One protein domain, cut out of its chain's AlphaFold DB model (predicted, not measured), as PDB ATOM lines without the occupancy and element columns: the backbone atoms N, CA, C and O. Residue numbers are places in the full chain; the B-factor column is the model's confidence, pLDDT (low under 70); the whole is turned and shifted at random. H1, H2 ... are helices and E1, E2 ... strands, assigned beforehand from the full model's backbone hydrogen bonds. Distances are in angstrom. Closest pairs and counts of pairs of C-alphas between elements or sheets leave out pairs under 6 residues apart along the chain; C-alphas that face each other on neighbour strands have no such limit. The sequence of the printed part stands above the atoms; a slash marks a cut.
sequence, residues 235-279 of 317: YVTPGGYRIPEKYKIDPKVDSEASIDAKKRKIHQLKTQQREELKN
ATOM      1  N   TYR A 235     -96.875 -58.650  46.674       68.50
ATOM      2  CA  TYR A 235     -98.260 -58.209  46.764       68.50
ATOM      3  C   TYR A 235     -98.396 -56.793  46.206       68.50
ATOM      4  O   TYR A 235     -97.540 -55.922  46.394       68.50
ATOM      5  N   VAL A 236     -99.494 -56.567  45.488       71.75
ATOM      6  CA  VAL A 236     -99.837 -55.256  44.937       71.75
ATOM      7  C   VAL A 236    -100.626 -54.501  45.999       71.75
ATOM      8  O   VAL A 236    -101.682 -54.948  46.445       71.75
ATOM      9  N   THR A 237    -100.102 -53.362  46.446       70.44
ATOM     10  CA  THR A 237    -100.852 -52.480  47.354       70.44
ATOM     11  C   THR A 237    -102.046 -51.840  46.635       70.44
ATOM     12  O   THR A 237    -101.991 -51.682  45.418       70.44
ATOM     13  N   PRO A 238    -103.094 -51.374  47.346       66.62
ATOM     14  CA  PRO A 238    -104.232 -50.674  46.731       66.62
ATOM     15  C   PRO A 238    -103.856 -49.453  45.870       66.62
ATOM     16  O   PRO A 238    -104.637 -49.031  45.030       66.62
ATOM     17  N   GLY A 239    -102.654 -48.898  46.061       66.50
ATOM     18  CA  GLY A 239    -102.089 -47.829  45.231       66.50
ATOM     19  C   GLY A 239    -101.277 -48.310  44.020       66.50
ATOM     20  O   GLY A 239    -100.526 -47.519  43.465       66.50
ATOM     21  N   GLY A 240    -101.344 -49.593  43.650       73.75
ATOM     22  CA  GLY A 240    -100.674 -50.155  42.468       73.75
ATOM     23  C   GLY A 240     -99.175 -50.451  42.619       73.75
ATOM     24  O   GLY A 240     -98.573 -50.999  41.699       73.75
ATOM     25  N   TYR A 241     -98.563 -50.139  43.765       76.81
ATOM     26  CA  TYR A 241     -97.136 -50.393  44.007       76.81
ATOM     27  C   TYR A 241     -96.873 -51.858  44.350       76.81
ATOM     28  O   TYR A 241     -97.605 -52.442  45.163       76.81
ATOM     29  N   ARG A 242     -95.802 -52.417  43.776       79.25
ATOM     30  CA  ARG A 242     -95.348 -53.795  44.018       79.25
ATOM     31  C   ARG A 242     -94.429 -53.823  45.227       79.25
ATOM     32  O   ARG A 242     -93.404 -53.140  45.227       79.25
ATOM     33  N   ILE A 243     -94.800 -54.577  46.257       78.50
ATOM     34  CA  ILE A 243     -94.018 -54.692  47.490       78.50
ATOM     35  C   ILE A 243     -93.775 -56.177  47.787       78.50
ATOM     36  O   ILE A 243     -94.733 -56.953  47.804       78.50
ATOM     37  N   PRO A 244     -92.526 -56.589  48.057       79.00
ATOM     38  CA  PRO A 244     -92.227 -57.950  48.503       79.00
ATOM     39  C   PRO A 244     -92.908 -58.306  49.839       79.00
ATOM     40  O   PRO A 244     -92.876 -57.507  50.780       79.00
ATOM     41  N   GLU A 245     -93.468 -59.518  49.967       72.12
ATOM     42  CA  GLU A 245     -94.166 -60.004  51.180       72.12
ATOM     43  C   GLU A 245     -93.292 -59.953  52.443       72.12
ATOM     44  O   GLU A 245     -93.803 -59.676  53.525       72.12
ATOM     45  N   LYS A 246     -91.961 -60.069  52.316       69.62
ATOM     46  CA  LYS A 246     -91.014 -59.907  53.439       69.62
ATOM     47  C   LYS A 246     -91.099 -58.546  54.149       69.62
ATOM     48  O   LYS A 246     -90.682 -58.423  55.298       69.62
ATOM     49  N   TYR A 247     -91.628 -57.522  53.476       71.56
ATOM     50  CA  TYR A 247     -91.819 -56.186  54.045       71.56
ATOM     51  C   TYR A 247     -93.252 -55.919  54.500       71.56
ATOM     52  O   TYR A 247     -93.539 -54.816  54.964       71.56
ATOM     53  N   LYS A 248     -94.151 -56.907  54.414       75.56
ATOM     54  CA  LYS A 248     -95.491 -56.797  54.981       75.56
ATOM     55  C   LYS A 248     -95.378 -56.605  56.497       75.56
ATOM     56  O   LYS A 248     -94.630 -57.304  57.184       75.56
ATOM     57  N   ILE A 249     -96.066 -55.583  56.994       75.06
ATOM     58  CA  ILE A 249     -96.084 -55.233  58.414       75.06
ATOM     59  C   ILE A 249     -97.271 -55.950  59.040       75.06
ATOM     60  O   ILE A 249     -98.411 -55.626  58.701       75.06
ATOM     61  N   ASP A 250     -96.999 -56.859  59.974       70.81
ATOM     62  CA  ASP A 250     -98.034 -57.489  60.783       70.81
ATOM     63  C   ASP A 250     -98.008 -56.881  62.197       70.81
ATOM     64  O   ASP A 250     -97.112 -57.181  62.993       70.81
ATOM     65  N   PRO A 251     -98.996 -56.041  62.567       67.06
ATOM     66  CA  PRO A 251     -98.984 -55.265  63.814       67.06
ATOM     67  C   PRO A 251     -99.132 -56.104  65.098       67.06
ATOM     68  O   PRO A 251     -99.210 -55.543  66.184       67.06
ATOM     69  N   LYS A 252     -99.210 -57.437  64.987       64.19
ATOM     70  CA  LYS A 252     -99.362 -58.370  66.115       64.19
ATOM     71  C   LYS A 252     -98.084 -59.140  66.468       64.19
ATOM     72  O   LYS A 252     -98.032 -59.712  67.550       64.19
ATOM     73  N   VAL A 253     -97.102 -59.205  65.565       67.62
ATOM     74  CA  VAL A 253     -95.914 -60.077  65.703       67.62
ATOM     75  C   VAL A 253     -94.611 -59.274  65.655       67.62
ATOM     76  O   VAL A 253     -93.636 -59.643  66.305       67.62
ATOM     77  N   ASP A 254     -94.586 -58.162  64.915       65.31
ATOM     78  CA  ASP A 254     -93.389 -57.340  64.753       65.31
ATOM     79  C   ASP A 254     -93.200 -56.337  65.909       65.31
ATOM     80  O   ASP A 254     -94.116 -55.604  66.274       65.31
ATOM     81  N   SER A 255     -91.976 -56.257  66.448       72.81
ATOM     82  CA  SER A 255     -91.555 -55.213  67.402       72.81
ATOM     83  C   SER A 255     -91.528 -53.823  66.740       72.81
ATOM     84  O   SER A 255     -91.259 -53.721  65.541       72.81
ATOM     85  N   GLU A 256     -91.749 -52.744  67.503       72.81
ATOM     86  CA  GLU A 256     -91.844 -51.360  66.995       72.81
ATOM     87  C   GLU A 256     -90.659 -50.953  66.096       72.81
ATOM     88  O   GLU A 256     -90.850 -50.309  65.063       72.81
ATOM     89  N   ALA A 257     -89.445 -51.416  66.417       72.88
ATOM     90  CA  ALA A 257     -88.247 -51.174  65.610       72.88
ATOM     91  C   ALA A 257     -88.262 -51.908  64.250       72.88
ATOM     92  O   ALA A 257     -87.820 -51.361  63.238       72.88
ATOM     93  N   SER A 258     -88.806 -53.130  64.199       74.31
ATOM     94  CA  SER A 258     -88.981 -53.902  62.955       74.31
ATOM     95  C   SER A 258     -90.052 -53.262  62.068       74.31
ATOM     96  O   SER A 258     -89.879 -53.148  60.853       74.31
ATOM     97  N   ILE A 259     -91.127 -52.756  62.682       72.81
ATOM     98  CA  ILE A 259     -92.199 -52.043  61.983       72.81
ATOM     99  C   ILE A 259     -91.653 -50.779  61.313       72.81
ATOM    100  O   ILE A 259     -91.927 -50.557  60.134       72.81
ATOM    101  N   ASP A 260     -90.875 -49.961  62.025       77.00
ATOM    102  CA  ASP A 260     -90.313 -48.733  61.455       77.00
ATOM    103  C   ASP A 260     -89.307 -49.028  60.329       77.00
ATOM    104  O   ASP A 260     -89.378 -48.426  59.254       77.00
ATOM    105  N   ALA A 261     -88.446 -50.036  60.499       79.62
ATOM    106  CA  ALA A 261     -87.527 -50.479  59.451       79.62
ATOM    107  C   ALA A 261     -88.269 -50.955  58.185       79.62
ATOM    108  O   ALA A 261     -87.920 -50.554  57.068       79.62
ATOM    109  N   LYS A 262     -89.337 -51.752  58.347       81.25
ATOM    110  CA  LYS A 262     -90.198 -52.195  57.239       81.25
ATOM    111  C   LYS A 262     -90.928 -51.016  56.586       81.25
ATOM    112  O   LYS A 262     -90.949 -50.933  55.359       81.25
ATOM    113  N   LYS A 263     -91.449 -50.050  57.360       81.69
ATOM    114  CA  LYS A 263     -92.077 -48.819  56.833       81.69
ATOM    115  C   LYS A 263     -91.105 -47.994  55.995       81.69
ATOM    116  O   LYS A 263     -91.468 -47.577  54.894       81.69
ATOM    117  N   ARG A 264     -89.870 -47.804  56.470       83.19
ATOM    118  CA  ARG A 264     -88.815 -47.098  55.722       83.19
ATOM    119  C   ARG A 264     -88.506 -47.802  54.405       83.19
ATOM    120  O   ARG A 264     -88.425 -47.142  53.374       83.19
ATOM    121  N   LYS A 265     -88.398 -49.134  54.413       83.81
ATOM    122  CA  LYS A 265     -88.156 -49.923  53.195       83.81
ATOM    123  C   LYS A 265     -89.323 -49.872  52.214       83.81
ATOM    124  O   LYS A 265     -89.098 -49.674  51.025       83.81
ATOM    125  N   ILE A 266     -90.558 -49.952  52.703       83.25
ATOM    126  CA  ILE A 266     -91.759 -49.752  51.884       83.25
ATOM    127  C   ILE A 266     -91.771 -48.352  51.260       83.25
ATOM    128  O   ILE A 266     -92.076 -48.217  50.077       83.25
ATOM    129  N   HIS A 267     -91.443 -47.310  52.027       84.06
ATOM    130  CA  HIS A 267     -91.399 -45.943  51.512       84.06
ATOM    131  C   HIS A 267     -90.314 -45.782  50.442       84.06
ATOM    132  O   HIS A 267     -90.618 -45.288  49.364       84.06
ATOM    133  N   GLN A 268     -89.101 -46.291  50.686       85.75
ATOM    134  CA  GLN A 268     -88.014 -46.301  49.698       85.75
ATOM    135  C   GLN A 268     -88.434 -46.985  48.393       85.75
ATOM    136  O   GLN A 268     -88.248 -46.410  47.326       85.75
ATOM    137  N   LEU A 269     -89.064 -48.163  48.468       85.25
ATOM    138  CA  LEU A 269     -89.544 -48.884  47.284       85.25
ATOM    139  C   LEU A 269     -90.630 -48.108  46.525       85.25
ATOM    140  O   LEU A 269     -90.599 -48.047  45.299       85.25
ATOM    141  N   LYS A 270     -91.574 -47.478  47.234       85.81
ATOM    142  CA  LYS A 270     -92.616 -46.647  46.606       85.81
ATOM    143  C   LYS A 270     -92.037 -45.401  45.939       85.81
ATOM    144  O   LYS A 270     -92.476 -45.046  44.847       85.81
ATOM    145  N   THR A 271     -91.076 -44.741  46.583       85.81
ATOM    146  CA  THR A 271     -90.390 -43.569  46.027       85.81
ATOM    147  C   THR A 271     -89.581 -43.960  44.794       85.81
ATOM    148  O   THR A 271     -89.735 -43.332  43.753       85.81
ATOM    149  N   GLN A 272     -88.847 -45.074  44.852       87.62
ATOM    150  CA  GLN A 272     -88.092 -45.598  43.715       87.62
ATOM    151  C   GLN A 272     -88.998 -45.947  42.524       87.62
ATOM    152  O   GLN A 272     -88.715 -45.537  41.404       87.62
ATOM    153  N   GLN A 273     -90.127 -46.631  42.751       86.44
ATOM    154  CA  GLN A 273     -91.091 -46.937  41.681       86.44
ATOM    155  C   GLN A 273     -91.724 -45.671  41.081       86.44
ATOM    156  O   GLN A 273     -92.028 -45.636  39.890       86.44
ATOM    157  N   ARG A 274     -91.912 -44.615  41.883       84.94
ATOM    158  CA  ARG A 274     -92.407 -43.317  41.403       84.94
ATOM    159  C   ARG A 274     -91.371 -42.602  40.535       84.94
ATOM    160  O   ARG A 274     -91.726 -42.079  39.484       84.94
ATOM    161  N   GLU A 275     -90.113 -42.590  40.958       84.25
ATOM    162  CA  GLU A 275     -89.011 -42.023  40.176       84.25
ATOM    163  C   GLU A 275     -88.785 -42.794  38.878       84.25
ATOM    164  O   GLU A 275     -88.571 -42.183  37.836       84.25
ATOM    165  N   GLU A 276     -88.894 -44.123  38.902       85.75
ATOM    166  CA  GLU A 276     -88.770 -44.949  37.702       85.75
ATOM    167  C   GLU A 276     -89.893 -44.665  36.697       85.75
ATOM    168  O   GLU A 276     -89.621 -44.534  35.503       85.75
ATOM    169  N   LEU A 277     -91.138 -44.498  37.166       82.94
ATOM    170  CA  LEU A 277     -92.254 -44.065  36.320       82.94
ATOM    171  C   LEU A 277     -91.993 -42.682  35.713       82.94
ATOM    172  O   LEU A 277     -92.074 -42.544  34.493       82.94
ATOM    173  N   LYS A 278     -91.579 -41.700  36.525       83.94
ATOM    174  CA  LYS A 278     -91.242 -40.350  36.047       83.94
ATOM    175  C   LYS A 278     -90.099 -40.379  35.026       83.94
ATOM    176  O   LYS A 278     -90.195 -39.767  33.973       83.94
ATOM    177  N   ASN A 279     -89.039 -41.142  35.285       83.69
ATOM    178  CA  ASN A 279     -87.900 -41.276  34.374       83.69
ATOM    179  C   ASN A 279     -88.293 -42.009  33.080       83.69
ATOM    180  O   ASN A 279     -87.814 -41.681  31.997       83.69
TER     181      ASN A 279
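AT A GLANCE: This is residues 235 to 279 of the 317 residues of the protein "Survival of motor neuron--splicing factor 30" of Perkinsus chesapeaki (UniProt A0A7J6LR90). One long helix, H1, makes the long axis of a rod, and the stretch before it, residues 235 to 255, folds back along one side of it. In that stretch a small loop returns on itself, residues 235 to 236 pairing antiparallel with 242 to 243 of the short strand E1. The printed part has 45 residues, with one named strand and then one named helix, mostly helix. It is only just loose, close to compact, with a radius of gyration of the C-alphas of 11.5 A and spans of 37 by 17 by 14 A.

HOW THE PARTS SIT: E1, residues 242 to 244, pairs with no named strand. The closest C-alphas of E1 and H1, residues 256 to 279, are those of Ile 243 and Ile 266, 7.0 A apart. In H1 every O i to N i+4 pair is within hydrogen-bond range.

IN THESE COORDINATES: E1 begins at C-alpha 242, (-95.348, -53.795, 44.018). H1 runs 34.4 A from C-alpha 256 at (-91.844, -51.360, 66.995) to C-alpha 279 at (-87.900, -41.276, 34.374).

THE WHOLE: The C-alphas farthest apart, of Lys 252 and Asn 279, are 37.8 A apart. The printed part has no cut. The link from E1 to H1, 11 residues, is long. The pLDDT is under 70 at residues 235, 238 to 239, 246 and 251 to 254.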